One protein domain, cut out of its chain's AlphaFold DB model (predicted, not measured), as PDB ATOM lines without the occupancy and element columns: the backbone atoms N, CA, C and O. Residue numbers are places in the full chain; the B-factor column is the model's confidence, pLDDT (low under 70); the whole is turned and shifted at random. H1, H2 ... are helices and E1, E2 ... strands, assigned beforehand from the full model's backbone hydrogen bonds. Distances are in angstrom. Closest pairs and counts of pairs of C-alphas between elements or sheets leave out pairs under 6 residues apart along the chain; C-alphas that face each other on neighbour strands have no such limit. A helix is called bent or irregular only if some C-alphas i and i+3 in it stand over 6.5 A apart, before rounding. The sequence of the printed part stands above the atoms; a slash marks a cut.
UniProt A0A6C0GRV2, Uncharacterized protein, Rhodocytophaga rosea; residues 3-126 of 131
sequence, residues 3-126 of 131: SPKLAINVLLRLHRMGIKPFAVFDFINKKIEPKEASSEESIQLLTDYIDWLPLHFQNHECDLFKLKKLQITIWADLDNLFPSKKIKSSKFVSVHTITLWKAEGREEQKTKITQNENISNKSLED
ATOM      1  N   SER A   3      34.481 -44.312  19.744       61.34
ATOM      2  CA  SER A   3      35.067 -44.381  21.099       61.34
ATOM      3  C   SER A   3      35.559 -43.044  21.703       61.34
ATOM      4  O   SER A   3      35.267 -42.799  22.874       61.34
ATOM      5  N   PRO A   4      36.244 -42.139  20.967       68.50
ATOM      6  CA  PRO A   4      36.874 -40.976  21.607       68.50
ATOM      7  C   PRO A   4      35.874 -39.929  22.112       68.50
ATOM      8  O   PRO A   4      36.008 -39.417  23.220       68.50
ATOM      9  N   LYS A   5      34.835 -39.635  21.315       77.75
ATOM     10  CA  LYS A   5      33.810 -38.640  21.669       77.75
ATOM     11  C   LYS A   5      33.012 -39.060  22.908       77.75
ATOM     12  O   LYS A   5      32.790 -38.231  23.784       77.75
ATOM     13  N   LEU A   6      32.641 -40.343  23.000       81.31
ATOM     14  CA  LEU A   6      31.949 -40.902  24.165       81.31
ATOM     15  C   LEU A   6      32.793 -40.733  25.430       81.31
ATOM     16  O   LEU A   6      32.310 -40.169  26.404       81.31
ATOM     17  N   ALA A   7      34.071 -41.122  25.387       84.06
ATOM     18  CA  ALA A   7      34.978 -40.976  26.525       84.06
ATOM     19  C   ALA A   7      35.092 -39.516  27.006       84.06
ATOM     20  O   ALA A   7      35.062 -39.259  28.206       84.06
ATOM     21  N   ILE A   8      35.154 -38.547  26.087       86.81
ATOM     22  CA  ILE A   8      35.176 -37.118  26.436       86.81
ATOM     23  C   ILE A   8      33.841 -36.670  27.048       86.81
ATOM     24  O   ILE A   8      33.842 -35.932  28.033       86.81
ATOM     25  N   ASN A   9      32.705 -37.127  26.515       88.56
ATOM     26  CA  ASN A   9      31.383 -36.793  27.053       88.56
ATOM     27  C   ASN A   9      31.204 -37.270  28.498       88.56
ATOM     28  O   ASN A   9      30.651 -36.525  29.308       88.56
ATOM     29  N   VAL A  10      31.732 -38.450  28.851       89.88
ATOM     30  CA  VAL A  10      31.753 -38.933  30.244       89.88
ATOM     31  C   VAL A  10      32.466 -37.930  31.154       89.88
ATOM     32  O   VAL A  10      31.935 -37.534  32.191       89.88
ATOM     33  N   LEU A  11      33.644 -37.459  30.741       92.06
ATOM     34  CA  LEU A  11      34.447 -36.508  31.513       92.06
ATOM     35  C   LEU A  11      33.759 -35.142  31.645       92.06
ATOM     36  O   LEU A  11      33.706 -34.585  32.742       92.06
ATOM     37  N   LEU A  12      33.184 -34.621  30.557       90.50
ATOM     38  CA  LEU A  12      32.437 -33.359  30.571       90.50
ATOM     39  C   LEU A  12      31.217 -33.434  31.492       90.50
ATOM     40  O   LEU A  12      30.963 -32.506  32.259       90.50
ATOM     41  N   ARG A  13      30.480 -34.547  31.452       90.25
ATOM     42  CA  ARG A  13      29.319 -34.772  32.312       90.25
ATOM     43  C   ARG A  13      29.707 -34.790  33.789       90.25
ATOM     44  O   ARG A  13      29.073 -34.094  34.577       90.25
ATOM     45  N   LEU A  14      30.751 -35.537  34.158       91.75
ATOM     46  CA  LEU A  14      31.255 -35.564  35.535       91.75
ATOM     47  C   LEU A  14      31.621 -34.157  36.021       91.75
ATOM     48  O   LEU A  14      31.186 -33.744  37.094       91.75
ATOM     49  N   HIS A  15      32.332 -33.392  35.192       91.31
ATOM     50  CA  HIS A  15      32.710 -32.021  35.523       91.31
ATOM     51  C   HIS A  15      31.500 -31.106  35.751       91.31
ATOM     52  O   HIS A  15      31.477 -30.355  36.723       91.31
ATOM     53  N   ARG A  16      30.448 -31.212  34.927       88.62
ATOM     54  CA  ARG A  16      29.199 -30.450  35.132       88.62
ATOM     55  C   ARG A  16      28.474 -30.793  36.422       88.62
ATOM     56  O   ARG A  16      27.784 -29.943  36.974       88.62
ATOM     57  N   MET A  17      28.625 -32.022  36.899       89.25
ATOM     58  CA  MET A  17      28.093 -32.447  38.193       89.25
ATOM     59  C   MET A  17      28.941 -31.934  39.371       89.25
ATOM     60  O   MET A  17      28.634 -32.251  40.516       89.25
ATOM     61  N   GLY A  18      30.012 -31.171  39.117       89.25
ATOM     62  CA  GLY A  18      30.977 -30.749  40.136       89.25
ATOM     63  C   GLY A  18      31.883 -31.887  40.614       89.25
ATOM     64  O   GLY A  18      32.560 -31.757  41.632       89.25
ATOM     65  N   ILE A  19      31.888 -33.013  39.899       90.62
ATOM     66  CA  ILE A  19      32.696 -34.190  40.210       90.62
ATOM     67  C   ILE A  19      33.977 -34.112  39.390       90.62
ATOM     68  O   ILE A  19      33.999 -33.627  38.257       90.62
ATOM     69  N   LYS A  20      35.073 -34.617  39.955       92.12
ATOM     70  CA  LYS A  20      36.340 -34.696  39.235       92.12
ATOM     71  C   LYS A  20      36.140 -35.471  37.915       92.12
ATOM     72  O   LYS A  20      35.661 -36.604  37.973       92.12
ATOM     73  N   PRO A  21      36.519 -34.911  36.750       93.94
ATOM     74  CA  PRO A  21      36.390 -35.567  35.448       93.94
ATOM     75  C   PRO A  21      37.399 -36.707  35.331       93.94
ATOM     76  O   PRO A  21      38.495 -36.554  34.792       93.94
ATOM     77  N   PHE A  22      37.035 -37.847  35.901       95.25
ATOM     78  CA  PHE A  22      37.872 -39.021  36.049       95.25
ATOM     79  C   PHE A  22      36.983 -40.264  36.040       95.25
ATOM     80  O   PHE A  22      35.988 -40.307  36.759       95.25
ATOM     81  N   ALA A  23      37.364 -41.277  35.266       95.56
ATOM     82  CA  ALA A  23      36.675 -42.560  35.237       95.56
ATOM     83  C   ALA A  23      37.661 -43.719  35.049       95.56
ATOM     84  O   ALA A  23      38.660 -43.594  34.343       95.56
ATOM     85  N   VAL A  24      37.366 -44.861  35.659       96.38
ATOM     86  CA  VAL A  24      38.067 -46.136  35.515       96.38
ATOM     87  C   VAL A  24      37.087 -47.137  34.933       96.38
ATOM     88  O   VAL A  24      36.036 -47.382  35.512       96.38
ATOM     89  N   PHE A  25      37.459 -47.737  33.813       95.44
ATOM     90  CA  PHE A  25      36.747 -48.829  33.170       95.44
ATOM     91  C   PHE A  25      37.516 -50.116  33.434       95.44
ATOM     92  O   PHE A  25      38.648 -50.263  32.972       95.44
ATOM     93  N   ASP A  26      36.923 -51.038  34.183       95.50
ATOM     94  CA  ASP A  26      37.447 -52.382  34.403       95.50
ATOM     95  C   ASP A  26      36.709 -53.363  33.496       95.50
ATOM     96  O   ASP A  26      35.552 -53.708  33.736       95.50
ATOM     97  N   PHE A  27      37.387 -53.813  32.444       92.75
ATOM     98  CA  PHE A  27      36.789 -54.660  31.411       92.75
ATOM     99  C   PHE A  27      36.671 -56.120  31.845       92.75
ATOM    100  O   PHE A  27      35.804 -56.836  31.349       92.75
ATOM    101  N   ILE A  28      37.505 -56.561  32.792       92.31
ATOM    102  CA  ILE A  28      37.463 -57.933  33.313       92.31
ATOM    103  C   ILE A  28      36.307 -58.073  34.297       92.31
ATOM    104  O   ILE A  28      35.506 -59.000  34.195       92.31
ATOM    105  N   ASN A  29      36.184 -57.120  35.222       94.12
ATOM    106  CA  ASN A  29      35.117 -57.113  36.219       94.12
ATOM    107  C   ASN A  29      33.824 -56.455  35.717       94.12
ATOM    108  O   ASN A  29      32.817 -56.506  36.421       94.12
ATOM    109  N   LYS A  30      33.847 -55.844  34.524       93.62
ATOM    110  CA  LYS A  30      32.743 -55.084  33.915       93.62
ATOM    111  C   LYS A  30      32.220 -53.976  34.832       93.62
ATOM    112  O   LYS A  30      31.017 -53.844  35.052       93.62
ATOM    113  N   LYS A  31      33.140 -53.203  35.410       95.38
ATOM    114  CA  LYS A  31      32.835 -52.130  36.368       95.38
ATOM    115  C   LYS A  31      33.306 -50.779  35.860       95.38
ATOM    116  O   LYS A  31      34.298 -50.694  35.141       95.38
ATOM    117  N   ILE A  32      32.597 -49.738  36.277       95.75
ATOM    118  CA  ILE A  32      32.950 -48.344  36.025       95.75
ATOM    119  C   ILE A  32      33.007 -47.628  37.374       95.75
ATOM    120  O   ILE A  32      32.101 -47.784  38.198       95.75
ATOM    121  N   GLU A  33      34.084 -46.886  37.613       94.75
ATOM    122  CA  GLU A  33      34.303 -46.122  38.843       94.75
ATOM    123  C   GLU A  33      34.749 -44.683  38.535       94.75
ATOM    124  O   GLU A  33      35.501 -44.481  37.585       94.75
ATOM    125  N   PRO A  34      34.353 -43.672  39.328       93.50
ATOM    126  CA  PRO A  34      33.414 -43.766  40.445       93.50
ATOM    127  C   PRO A  34      31.984 -44.048  39.945       93.50
ATOM    128  O   PRO A  34      31.726 -44.031  38.743       93.50
ATOM    129  N   LYS A  35      31.042 -44.347  40.845       92.38
ATOM    130  CA  LYS A  35      29.679 -44.775  40.469       92.38
ATOM    131  C   LYS A  35      28.962 -43.743  39.589       92.38
ATOM    132  O   LYS A  35      28.152 -44.101  38.742       92.38
ATOM    133  N   GLU A  36      29.271 -42.470  39.775       91.94
ATOM    134  CA  GLU A  36      28.729 -41.340  39.028       91.94
ATOM    135  C   GLU A  36      29.191 -41.327  37.565       91.94
ATOM    136  O   GLU A  36      28.509 -40.753  36.714       91.94
ATOM    137  N   ALA A  37      30.302 -42.009  37.262       92.31
ATOM    138  CA  ALA A  37      30.770 -42.246  35.903       92.31
ATOM    139  C   ALA A  37      30.018 -43.394  35.213       92.31
ATOM    140  O   ALA A  37      30.177 -43.573  34.016       92.31
ATOM    141  N   SER A  38      29.171 -44.161  35.907       90.88
ATOM    142  CA  SER A  38      28.374 -45.247  35.315       90.88
ATOM    143  C   SER A  38      27.120 -44.719  34.612       90.88
ATOM    144  O   SER A  38      25.993 -45.037  34.991       90.88
ATOM    145  N   SER A  39      27.308 -43.867  33.606       87.94
ATOM    146  CA  SER A  39      26.222 -43.393  32.749       87.94
ATOM    147  C   SER A  39      25.835 -44.393  31.661       87.94
ATOM    148  O   SER A  39      26.592 -45.321  31.385       87.94
ATOM    149  N   GLU A  40      24.700 -44.173  30.990       85.50
ATOM    150  CA  GLU A  40      24.313 -44.949  29.803       85.50
ATOM    151  C   GLU A  40      25.410 -44.920  28.728       85.50
ATOM    152  O   GLU A  40      25.799 -45.965  28.216       85.50
ATOM    153  N   GLU A  41      26.004 -43.753  28.470       82.94
ATOM    154  CA  GLU A  41      27.098 -43.594  27.503       82.94
ATOM    155  C   GLU A  41      28.362 -44.353  27.928       82.94
ATOM    156  O   GLU A  41      29.078 -44.916  27.101       82.94
ATOM    157  N   SER A  42      28.639 -44.392  29.231       87.69
ATOM    158  CA  SER A  42      29.801 -45.095  29.780       87.69
ATOM    159  C   SER A  42      29.607 -46.608  29.731       87.69
ATOM    160  O   SER A  42      30.540 -47.348  29.421       87.69
ATOM    161  N   ILE A  43      28.381 -47.074  29.979       90.94
ATOM    162  CA  ILE A  43      27.990 -48.476  29.812       90.94
ATOM    163  C   ILE A  43      28.071 -48.873  28.335       90.94
ATOM    164  O   ILE A  43      28.580 -49.955  28.032       90.94
ATOM    165  N   GLN A  44      27.643 -48.001  27.418       88.12
ATOM    166  CA  GLN A  44      27.785 -48.233  25.983       88.12
ATOM    167  C   GLN A  44      29.260 -48.330  25.587       88.12
ATOM    168  O   GLN A  44      29.645 -49.279  24.914       88.12
ATOM    169  N   LEU A  45      30.108 -47.414  26.066       87.00
ATOM    170  CA  LEU A  45      31.548 -47.445  25.803       87.00
ATOM    171  C   LEU A  45      32.203 -48.735  26.320       87.00
ATOM    172  O   LEU A  45      33.032 -49.329  25.629       87.00
ATOM    173  N   LEU A  46      31.833 -49.175  27.528       91.25
ATOM    174  CA  LEU A  46      32.308 -50.430  28.106       91.25
ATOM    175  C   LEU A  46      31.874 -51.628  27.250       91.25
ATOM    176  O   LEU A  46      32.701 -52.480  26.935       91.25
ATOM    177  N   THR A  47      30.599 -51.670  26.863       90.75
ATOM    178  CA  THR A  47      30.013 -52.746  26.051       90.75
ATOM    179  C   THR A  47      30.666 -52.821  24.674       90.75
ATOM    180  O   THR A  47      31.190 -53.871  24.316       90.75
ATOM    181  N   ASP A  48      30.750 -51.696  23.958       88.19
ATOM    182  CA  ASP A  48      31.380 -51.605  22.634       88.19
ATOM    183  C   ASP A  48      32.813 -52.152  22.647       88.19
ATOM    184  O   ASP A  48      33.257 -52.816  21.708       88.19
ATOM    185  N   TYR A  49      33.562 -51.860  23.711       88.19
ATOM    186  CA  TYR A  49      34.935 -52.323  23.841       88.19
ATOM    187  C   TYR A  49      35.014 -53.810  24.199       88.19
ATOM    188  O   TYR A  49      35.861 -54.518  23.656       88.19
ATOM    189  N   ILE A  50      34.133 -54.302  25.079       91.06
ATOM    190  CA  ILE A  50      34.032 -55.732  25.408       91.06
ATOM    191  C   ILE A  50      33.703 -56.549  24.156       91.06
ATOM    192  O   ILE A  50      34.335 -57.578  23.936       91.06
ATOM    193  N   ASP A  51      32.782 -56.072  23.323       91.56
ATOM    194  CA  ASP A  51      32.386 -56.752  22.088       91.56
ATOM    195  C   ASP A  51      33.512 -56.744  21.040       91.56
ATOM    196  O   ASP A  51      33.666 -57.685  20.260       91.56
ATOM    197  N   TRP A  52      34.350 -55.705  21.046       89.88
ATOM    198  CA  TRP A  52      35.507 -55.585  20.157       89.88
ATOM    199  C   TRP A  52      36.725 -56.419  20.597       89.88
ATOM    200  O   TRP A  52      37.484 -56.894  19.745       89.88
ATOM    201  N   LEU A  53      36.930 -56.618  21.904       90.06
ATOM    202  CA  LEU A  53      38.121 -57.270  22.467       90.06
ATOM    203  C   LEU A  53      38.430 -58.659  21.877       90.06
ATOM    204  O   LEU A  53      39.591 -58.879  21.523       90.06
ATOM    205  N   PRO A  54      37.463 -59.590  21.728       91.75
ATOM    206  CA  PRO A  54      37.727 -60.904  21.143       91.75
ATOM    207  C   PRO A  54      38.325 -60.815  19.740       91.75
ATOM    208  O   PRO A  54      39.342 -61.450  19.464       91.75
ATOM    209  N   LEU A  55      37.744 -59.974  18.879       91.94
ATOM    210  CA  LEU A  55      38.230 -59.771  17.516       91.94
ATOM    211  C   LEU A  55      39.630 -59.148  17.515       91.94
ATOM    212  O   LEU A  55      40.493 -59.561  16.744       91.94
ATOM    213  N   HIS A  56      39.879 -58.170  18.389       89.50
ATOM    214  CA  HIS A  56      41.200 -57.559  18.516       89.50
ATOM    215  C   HIS A  56      42.270 -58.578  18.920       89.50
ATOM    216  O   HIS A  56      43.328 -58.637  18.298       89.50
ATOM    217  N   PHE A  57      41.988 -59.403  19.928       90.81
ATOM    218  CA  PHE A  57      42.914 -60.430  20.398       90.81
ATOM    219  C   PHE A  57      43.162 -61.496  19.330       90.81
ATOM    220  O   PHE A  57      44.315 -61.853  19.099       90.81
ATOM    221  N   GLN A  58      42.117 -61.924  18.614       91.69
ATOM    222  CA  GLN A  58      42.242 -62.851  17.490       91.69
ATOM    223  C   GLN A  58      43.153 -62.292  16.387       91.69
ATOM    224  O   GLN A  58      44.036 -63.001  15.911       91.69
ATOM    225  N   ASN A  59      42.998 -61.015  16.028       92.06
ATOM    226  CA  ASN A  59      43.816 -60.356  15.002       92.06
ATOM    227  C   ASN A  59      45.297 -60.209  15.390       92.06
ATOM    228  O   ASN A  59      46.135 -59.977  14.520       92.06
ATOM    229  N   HIS A  60      45.618 -60.317  16.680       87.44
ATOM    230  CA  HIS A  60      46.984 -60.255  17.203       87.44
ATOM    231  C   HIS A  60      47.492 -61.606  17.726       87.44
ATOM    232  O   HIS A  60      48.528 -61.637  18.383       87.44
ATOM    233  N   GLU A  61      46.773 -62.704  17.454       87.94
ATOM    234  CA  GLU A  61      47.100 -64.060  17.927       87.94
ATOM    235  C   GLU A  61      47.294 -64.140  19.458       87.94
ATOM    236  O   GLU A  61      48.071 -64.937  19.987       87.94
ATOM    237  N   CYS A  62      46.565 -63.298  20.192       86.81
ATOM    238  CA  CYS A  62      46.586 -63.231  21.645       86.81
ATOM    239  C   CYS A  62      45.440 -64.056  22.245       86.81
ATOM    240  O   CYS A  62      44.306 -64.020  21.774       86.81
ATOM    241  N   ASP A  63      45.709 -64.742  23.355       88.38
ATOM    242  CA  ASP A  63      44.693 -65.484  24.102       88.38
ATOM    243  C   ASP A  63      44.001 -64.578  25.133       88.38
ATOM    244  O   ASP A  63      44.593 -64.199  26.151       88.38
ATOM    245  N   LEU A  64      42.737 -64.234  24.871       89.38
ATOM    246  CA  LEU A  64      41.927 -63.390  25.751       89.38
ATOM    247  C   LEU A  64      41.682 -64.041  27.123       89.38
ATOM    248  O   LEU A  64      41.613 -63.330  28.123       89.38
ATOM    249  N   PHE A  65      41.607 -65.373  27.215       90.94
ATOM    250  CA  PHE A  65      41.326 -66.068  28.480       90.94
ATOM    251  C   PHE A  65      42.483 -65.981  29.479       90.94
ATOM    252  O   PHE A  65      42.290 -66.145  30.689       90.94
ATOM    253  N   LYS A  66      43.690 -65.668  28.996       93.75
ATOM    254  CA  LYS A  66      44.856 -65.413  29.847       93.75
ATOM    255  C   LYS A  66      44.870 -64.004  30.427       93.75
ATOM    256  O   LYS A  66      45.672 -63.742  31.323       93.75
ATOM    257  N   LEU A  67      44.011 -63.097  29.960       93.88
ATOM    258  CA  LEU A  67      43.931 -61.731  30.463       93.88
ATOM    259  C   LEU A  67      43.304 -61.725  31.867       93.88
ATOM    260  O   LEU A  67      42.148 -62.082  32.060       93.88
ATOM    261  N   LYS A  68      44.087 -61.327  32.870       95.00
ATOM    262  CA  LYS A  68      43.670 -61.251  34.281       95.00
ATOM    263  C   LYS A  68      43.248 -59.846  34.695       95.00
ATOM    264  O   LYS A  68      42.505 -59.689  35.657       95.00
ATOM    265  N   LYS A  69      43.748 -58.825  33.999       95.88
ATOM    266  CA  LYS A  69      43.415 -57.423  34.247       95.88
ATOM    267  C   LYS A  69      43.433 -56.658  32.939       95.88
ATOM    268  O   LYS A  69      44.371 -56.802  32.157       95.88
ATOM    269  N   LEU A  70      42.430 -55.812  32.763       95.50
ATOM    270  CA  LEU A  70      42.405 -54.756  31.768       95.50
ATOM    271  C   LEU A  70      41.593 -53.612  32.355       95.50
ATOM    272  O   LEU A  70      40.382 -53.730  32.530       95.50
ATOM    273  N   GLN A  71      42.285 -52.538  32.703       96.62
ATOM    274  CA  GLN A  71      41.687 -51.332  33.248       96.62
ATOM    275  C   GLN A  71      42.137 -50.136  32.426       96.62
ATOM    276  O   GLN A  71      43.329 -49.983  32.155       96.62
ATOM    277  N   ILE A  72      41.191 -49.286  32.051       94.94
ATOM    278  CA  ILE A  72      41.473 -48.013  31.399       94.94
ATOM    279  C   ILE A  72      40.968 -46.902  32.303       94.94
ATOM    280  O   ILE A  72      39.778 -46.791  32.572       94.94
ATOM    281  N   THR A  73      41.885 -46.072  32.769       95.81
ATOM    282  CA  THR A  73      41.583 -44.852  33.503       95.81
ATOM    283  C   THR A  73      41.659 -43.672  32.552       95.81
ATOM    284  O   THR A  73      42.695 -43.488  31.917       95.81
ATOM    285  N   ILE A  74      40.612 -42.857  32.487       94.44
ATOM    286  CA  ILE A  74      40.576 -41.605  31.732       94.44
ATOM    287  C   ILE A  74      40.374 -40.422  32.673       94.44
ATOM    288  O   ILE A  74      39.641 -40.521  33.655       94.44
ATOM    289  N   TRP A  75      41.015 -39.297  32.380       95.38
ATOM    290  CA  TRP A  75      40.731 -38.022  33.037       95.38
ATOM    291  C   TRP A  75      41.085 -36.850  32.136       95.38
ATOM    292  O   TRP A  75      41.842 -37.005  31.178       95.38
ATOM    293  N   ALA A  76      40.536 -35.678  32.438       93.12
ATOM    294  CA  ALA A  76      40.813 -34.468  31.678       93.12
ATOM    295  C   ALA A  76      41.016 -33.257  32.582       93.12
ATOM    296  O   ALA A  76      40.318 -33.091  33.581       93.12
ATOM    297  N   ASP A  77      41.924 -32.374  32.179       89.38
ATOM    298  CA  ASP A  77      42.181 -31.114  32.878       89.38
ATOM    299  C   ASP A  77      41.223 -30.026  32.366       89.38
ATOM    300  O   ASP A  77      41.607 -29.105  31.644       89.38
ATOM    301  N   LEU A  78      39.938 -30.158  32.715       87.31
ATOM    302  CA  LEU A  78      38.876 -29.245  32.262       87.31
ATOM    303  C   LEU A  78      38.923 -27.857  32.918       87.31
ATOM    304  O   LEU A  78      38.334 -26.920  32.386       87.31
ATOM    305  N   ASP A  79      39.673 -27.700  34.009       83.88
ATOM    306  CA  ASP A  79      39.905 -26.401  34.652       83.88
ATOM    307  C   ASP A  79      41.008 -25.584  33.952       83.88
ATOM    308  O   ASP A  79      41.053 -24.360  34.063       83.88
ATOM    309  N   ASN A  80      41.886 -26.246  33.187       83.38
ATOM    310  CA  ASN A  80      43.058 -25.642  32.544       83.38
ATOM    311  C   ASN A  80      42.941 -25.682  31.016       83.38
ATOM    312  O   ASN A  80      43.805 -26.203  30.313       83.38
ATOM    313  N   LEU A  81      41.847 -25.135  30.484       85.12
ATOM    314  CA  LEU A  81      41.605 -25.111  29.042       85.12
ATOM    315  C   LEU A  81      42.470 -24.059  28.342       85.12
ATOM    316  O   LEU A  81      42.449 -22.880  28.699       85.12
ATOM    317  N   PHE A  82      43.154 -24.457  27.269       80.88
ATOM    318  CA  PHE A  82      43.997 -23.543  26.496       80.88
ATOM    319  C   PHE A  82      43.257 -23.027  25.256       80.88
ATOM    320  O   PHE A  82      42.606 -23.806  24.558       80.88
ATOM    321  N   PRO A  83      43.347 -21.731  24.919       76.19
ATOM    322  CA  PRO A  83      42.685 -21.198  23.736       76.19
ATOM    323  C   PRO A  83      43.287 -21.794  22.458       76.19
ATOM    324  O   PRO A  83      44.508 -21.880  22.299       76.19
ATOM    325  N   SER A  84      42.434 -22.164  21.503       76.75
ATOM    326  CA  SER A  84      42.913 -22.561  20.183       76.75
ATOM    327  C   SER A  84      43.359 -21.338  19.389       76.75
ATOM    328  O   SER A  84      42.560 -20.461  19.067       76.75
ATOM    329  N   LYS A  85      44.642 -21.293  19.006       73.06
ATOM    330  CA  LYS A  85      45.183 -20.218  18.151       73.06
ATOM    331  C   LYS A  85      44.555 -20.190  16.751       73.06
ATOM    332  O   LYS A  85      44.609 -19.160  16.089       73.06
ATOM    333  N   LYS A  86      43.990 -21.314  16.290       70.94
ATOM    334  CA  LYS A  86      43.439 -21.463  14.932       70.94
ATOM    335  C   LYS A  86      41.925 -21.241  14.869       70.94
ATOM    336  O   LYS A  86      41.436 -20.773  13.849       70.94
ATOM    337  N   ILE A  87      41.185 -21.570  15.932       77.00
ATOM    338  CA  ILE A  87      39.714 -21.535  15.948       77.00
ATOM    339  C   ILE A  87      39.245 -20.808  17.212       77.00
ATOM    340  O   ILE A  87      39.258 -21.378  18.302       77.00
ATOM    341  N   LYS A  88      38.784 -19.559  17.054       75.62
ATOM    342  CA  LYS A  88      38.367 -18.681  18.169       75.62
ATOM    343  C   LYS A  88      37.258 -19.267  19.057       75.62
ATOM    344  O   LYS A  88      37.185 -18.925  20.229       75.62
ATOM    345  N   SER A  89      36.404 -20.135  18.517       81.31
ATOM    346  CA  SER A  89      35.271 -20.758  19.219       81.31
ATOM    347  C   SER A  89      35.595 -22.124  19.839       81.31
ATOM    348  O   SER A  89      34.683 -22.893  20.145       81.31
ATOM    349  N   SER A  90      36.880 -22.449  20.012       83.81
ATOM    350  CA  SER A  90      37.319 -23.730  20.566       83.81
ATOM    351  C   SER A  90      38.449 -23.578  21.575       83.81
ATOM    352  O   SER A  90      39.248 -22.637  21.522       83.81
ATOM    353  N   LYS A  91      38.545 -24.565  22.457       85.50
ATOM    354  CA  LYS A  91      39.625 -24.713  23.423       85.50
ATOM    355  C   LYS A  91      40.266 -26.085  23.270       85.50
ATOM    356  O   LYS A  91      39.646 -27.019  22.769       85.50
ATOM    357  N   PHE A  92      41.520 -26.193  23.678       86.88
ATOM    358  CA  PHE A  92      42.200 -27.465  23.839       86.88
ATOM    359  C   PHE A  92      42.000 -27.969  25.261       86.88
ATOM    360  O   PHE A  92      42.229 -27.223  26.217       86.88
ATOM    361  N   VAL A  93      41.604 -29.230  25.376       88.38
ATOM    362  CA  VAL A  93      41.623 -29.984  26.626       88.38
ATOM    363  C   VAL A  93      42.703 -31.053  26.539       88.38
ATOM    364  O   VAL A  93      42.844 -31.716  25.511       88.38
ATOM    365  N   SER A  94      43.463 -31.236  27.614       90.12
ATOM    366  CA  SER A  94      44.343 -32.394  27.750       90.12
ATOM    367  C   SER A  94      43.547 -33.553  28.335       90.12
ATOM    368  O   SER A  94      43.056 -33.475  29.460       90.12
ATOM    369  N   VAL A  95      43.401 -34.618  27.551       91.19
ATOM    370  CA  VAL A  95      42.824 -35.892  27.977       91.19
ATOM    371  C   VAL A  95      43.963 -36.862  28.221       91.19
ATOM    372  O   VAL A  95      44.880 -37.018  27.409       91.19
ATOM    373  N   HIS A  96      43.907 -37.531  29.354       93.94
ATOM    374  CA  HIS A  96      44.901 -38.493  29.765       93.94
ATOM    375  C   HIS A  96      44.262 -39.858  29.915       93.94
ATOM    376  O   HIS A  96      43.159 -39.989  30.445       93.94
ATOM    377  N   THR A  97      45.014 -40.873  29.511       94.44
ATOM    378  CA  THR A  97      44.594 -42.264  29.604       94.44
ATOM    379  C   THR A  97      45.709 -43.079  30.237       94.44
ATOM    380  O   THR A  97      46.872 -42.957  29.848       94.44
ATOM    381  N   ILE A  98      45.373 -43.922  31.208       96.94
ATOM    382  CA  ILE A  98      46.244 -44.990  31.699       96.94
ATOM    383  C   ILE A  98      45.577 -46.316  31.375       96.94
ATOM    384  O   ILE A  98      44.467 -46.567  31.825       96.94
ATOM    385  N   THR A  99      46.288 -47.180  30.664       95.56
ATOM    386  CA  THR A  99      45.905 -48.577  30.480       95.56
ATOM    387  C   THR A  99      46.773 -49.438  31.384       95.56
ATOM    388  O   THR A  99      48.000 -49.429  31.262       95.56
ATOM    389  N   LEU A 100      46.138 -50.181  32.286       97.38
ATOM    390  CA  LEU A 100      46.760 -51.233  33.081       97.38
ATOM    391  C   LEU A 100      46.300 -52.578  32.542       97.38
ATOM    392  O   LEU A 100      45.097 -52.819  32.434       97.38
ATOM    393  N   TRP A 101      47.235 -53.472  32.247       95.12
ATOM    394  CA  TRP A 101      46.889 -54.826  31.836       95.12
ATOM    395  C   TRP A 101      47.815 -55.864  32.457       95.12
ATOM    396  O   TRP A 101      48.985 -55.606  32.732       95.12
ATOM    397  N   LYS A 102      47.269 -57.059  32.689       96.00
ATOM    398  CA  LYS A 102      48.010 -58.213  33.195       96.00
ATOM    399  C   LYS A 102      47.506 -59.473  32.519       96.00
ATOM    400  O   LYS A 102      46.300 -59.707  32.481       96.00
ATOM    401  N   ALA A 103      48.432 -60.291  32.042       94.19
ATOM    402  CA  ALA A 103      48.153 -61.629  31.542       94.19
ATOM    403  C   ALA A 103      48.784 -62.685  32.458       94.19
ATOM    404  O   ALA A 103      49.707 -62.397  33.221       94.19
ATOM    405  N   GLU A 104      48.280 -63.909  32.392       93.81
ATOM    406  CA  GLU A 104      48.856 -65.056  33.085       93.81
ATOM    407  C   GLU A 104      50.343 -65.236  32.744       93.81
ATOM    408  O   GLU A 104      50.746 -65.156  31.583       93.81
ATOM    409  N   GLY A 105      51.169 -65.437  33.775       92.62
ATOM    410  CA  GLY A 105      52.619 -65.577  33.629       92.62
ATOM    411  C   GLY A 105      53.362 -64.294  33.236       92.62
ATOM    412  O   GLY A 105      54.546 -64.368  32.919       92.62
ATOM    413  N   ARG A 106      52.700 -63.125  33.236       92.88
ATOM    414  CA  ARG A 106      53.326 -61.828  32.940       92.88
ATOM    415  C   ARG A 106      53.139 -60.829  34.077       92.88
ATOM    416  O   ARG A 106      52.112 -60.810  34.758       92.88
ATOM    417  N   GLU A 107      54.135 -59.964  34.229       95.81
ATOM    418  CA  GLU A 107      54.046 -58.805  35.113       95.81
ATOM    419  C   GLU A 107      53.010 -57.802  34.608       95.81
ATOM    420  O   GLU A 107      52.787 -57.668  33.401       95.81
ATOM    421  N   GLU A 108      52.388 -57.083  35.542       96.94
ATOM    422  CA  GLU A 108      51.461 -56.007  35.200       96.94
ATOM    423  C   GLU A 108      52.187 -54.925  34.395       96.94
ATOM    424  O   GLU A 108      53.279 -54.483  34.749       96.94
ATOM    425  N   GLN A 109      51.563 -54.497  33.304       96.88
ATOM    426  CA  GLN A 109      52.073 -53.446  32.442       96.88
ATOM    427  C   GLN A 109      51.193 -52.208  32.550       96.88
ATOM    428  O   GLN A 109      49.969 -52.293  32.691       96.88
ATOM    429  N   LYS A 110      51.837 -51.047  32.444       97.25
ATOM    430  CA  LYS A 110      51.197 -49.737  32.508       97.25
ATOM    431  C   LYS A 110      51.608 -48.897  31.312       97.25
ATOM    432  O   LYS A 110      52.780 -48.571  31.157       97.25
ATOM    433  N   THR A 111      50.622 -48.454  30.546       96.06
ATOM    434  CA  THR A 111      50.812 -47.499  29.453       96.06
ATOM    435  C   THR A 111      50.074 -46.217  29.789       96.06
ATOM    436  O   THR A 111      48.900 -46.257  30.144       96.06
ATOM    437  N   LYS A 112      50.749 -45.068  29.688       95.69
ATOM    438  CA  LYS A 112      50.129 -43.748  29.845       95.69
ATOM    439  C   LYS A 112      50.190 -42.997  28.523       95.69
ATOM    440  O   LYS A 112      51.251 -42.905  27.918       95.69
ATOM    441  N   ILE A 113      49.062 -42.433  28.117       93.06
ATOM    442  CA  ILE A 113      48.920 -41.607  26.920       93.06
ATOM    443  C   ILE A 113      48.332 -40.261  27.342       93.06
ATOM    444  O   ILE A 113      47.577 -40.159  28.309       93.06
ATOM    445  N   THR A 114      48.727 -39.197  26.654       91.88
ATOM    446  CA  THR A 114      48.129 -37.867  26.793       91.88
ATOM    447  C   THR A 114      47.874 -37.321  25.403       91.88
ATOM    448  O   THR A 114      48.758 -37.375  24.550       91.88
ATOM    449  N   GLN A 115      46.660 -36.842  25.174       88.50
ATOM    450  CA  GLN A 115      46.210 -36.299  23.901       88.50
ATOM    451  C   GLN A 115      45.549 -34.948  24.151       88.50
ATOM    452  O   GLN A 115      44.853 -34.762  25.146       88.50
ATOM    453  N   ASN A 116      45.800 -33.995  23.258       87.44
ATOM    454  CA  ASN A 116      45.170 -32.683  23.315       87.44
ATOM    455  C   ASN A 116      44.033 -32.648  22.302       87.44
ATOM    456  O   ASN A 116      44.277 -32.674  21.097       87.44
ATOM    457  N   GLU A 117      42.809 -32.558  22.800       85.25
ATOM    458  CA  GLU A 117      41.593 -32.575  21.997       85.25
ATOM    459  C   GLU A 117      41.059 -31.158  21.818       85.25
ATOM    460  O   GLU A 117      41.033 -30.362  22.760       85.25
ATOM    461  N   ASN A 118      40.638 -30.820  20.598       85.75
ATOM    462  CA  ASN A 118      39.991 -29.543  20.320       85.75
ATOM    463  C   ASN A 118      38.482 -29.678  20.560       85.75
ATOM    464  O   ASN A 118      37.807 -30.439  19.871       85.75
ATOM    465  N   ILE A 119      37.954 -28.926  21.523       84.44
ATOM    466  CA  ILE A 119      36.539 -28.943  21.889       84.44
ATOM    467  C   ILE A 119      35.948 -27.557  21.655       84.44
ATOM    468  O   ILE A 119      36.508 -26.537  22.067       84.44
ATOM    469  N   SER A 120      34.800 -27.510  20.976       84.25
ATOM    470  CA  SER A 120      34.064 -26.263  20.777       84.25
ATOM    471  C   SER A 120      33.516 -25.737  22.107       84.25
ATOM    472  O   SER A 120      33.133 -26.522  22.974       84.25
ATOM    473  N   ASN A 121      33.412 -24.415  22.260       81.88
ATOM    474  CA  ASN A 121      32.816 -23.823  23.464       81.88
ATOM    475  C   ASN A 121      31.399 -24.363  23.713       81.88
ATOM    476  O   ASN A 121      31.066 -24.701  24.842       81.88
ATOM    477  N   LYS A 122      30.616 -24.552  22.643       82.69
ATOM    478  CA  LYS A 122      29.281 -25.153  22.723       82.69
ATOM    479  C   LYS A 122      29.324 -26.573  23.287       82.69
ATOM    480  O   LYS A 122      28.518 -26.917  24.132       82.69
ATOM    481  N   SER A 123      30.274 -27.407  22.873       81.88
ATOM    482  CA  SER A 123      30.374 -28.785  23.376       81.88
ATOM    483  C   SER A 123      30.788 -28.865  24.848       81.88
ATOM    484  O   SER A 123      30.406 -29.815  25.526       81.88
ATOM    485  N   LEU A 124      31.509 -27.866  25.368       77.75
ATOM    486  CA  LEU A 124      31.753 -27.758  26.812       77.75
ATOM    487  C   LEU A 124      30.437 -27.565  27.588       77.75
ATOM    488  O   LEU A 124      30.305 -28.089  28.694       77.75
ATOM    489  N   GLU A 125      29.439 -26.918  26.976       79.38
ATOM    490  CA  GLU A 125      28.116 -26.609  27.550       79.38
ATOM    491  C   GLU A 125      27.022 -27.642  27.229       79.38
ATOM    492  O   GLU A 125      26.216 -27.949  28.101       79.38
ATOM    493  N   ASP A 126      27.077 -28.299  26.062       78.25
ATOM    494  CA  ASP A 126      26.015 -29.185  25.547       78.25
ATOM    495  C   ASP A 126      26.431 -30.658  25.351       78.25
ATOM    496  O   ASP A 126      25.584 -31.489  25.045       78.25
TER     497      ASP A 126
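What this domain is: This is residues 3 to 126 of the 131 residues of an uncharacterized protein of Rhodocytophaga rosea (UniProt A0A6C0GRV2). A long, twisted antiparallel sheet makes a wall, its length given by the strands E3, E4 and E5, with the short E1 and E2 beside E3. The helices H1 and H2 are on one face, the other is bare of named helices, and the small H3 follows E5 at one end of the sheet. The printed part has 124 residues in the order H1 E1 E2 H2 E3 E4 E5 H3, the sheet runs E2 E1 E3 E4 E5, and the class is mixed, helices and strands. The whole is only just compact, close to loose, with a radius of gyration of the C-alphas of 16.0 A, and elongated, spanning 50 by 29 by 23 A.

Where its parts are: In the sheet, E4 is residues 90 to 103, 40.9 A long, from C-alpha 90 at (37.319, -23.730, 20.566). E5 is residues 109 to 120, 34.6 A, and E3 residues 67 to 76, 27.5 A. E1 is residues 22 to 26, 13.5 A, and E2 residues 31 to 33, 6.7 A. H1 is residues 3 to 16, 20.6 A, beginning at C-alpha 3 (35.067, -44.381, 21.099). H2 is residues 40 to 59, 28.9 A, with a kink of 32 degrees near residue 53; it is only just irregular, C-alphas 51 and 54 being 6.8 A apart. H3 is residues 121 to 126, 8.9 A, ending at C-alpha 126 (26.015, -29.185, 25.547).

How they stand to each other: E3, E4 and E5 form a meander, each strand the antiparallel neighbour of the one before. Within hydrogen-bond range are N 73 and O 98 of E3 and E4, 2.8 A, and N 97 and O 113 of the hairpin E4 and E5, 2.9 A. Also within hydrogen-bond range are N 25 and O 72 of the antiparallel neighbours E1 and E3, 2.8 A, and N 24 and O 33 of the hairpin E1 and E2, 2.7 A. E2, H2 and E3 are a split strand-helix-strand unit, two strands running the same way with E1 between them, its crossover left-handed. H1 stands up from the sheet at 53 degrees, its height over the sheet 4.1 A, only just above the sheet's level; its C-alpha of Leu 11 is 6.2 A from that of Phe 22, the closest to E1. H2 touches H1 with residues 41 to 45 alone, at a shallow tilt of 28 degrees, opposite ways; the closest C-alphas are those of Leu 6 and Glu 41, 6.5 A. H3 only grazes the sheet and is apart from H2. In H1 and H3 every O i to N i+4 pair is within hydrogen-bond range; in H2, 14 of 16 are.

The domain as a whole: The C-alphas of Lys 88 and Gly 105, the two farthest apart, are 51.4 A apart. The printed part has no cut. The link from E3 to E4, residues 77 to 89, is long; its residues 82 to 83 pair antiparallel with residues 91 to 92 of E4. The mean pLDDT of the printed part is 89.2, and residues 3 to 4 are under 70.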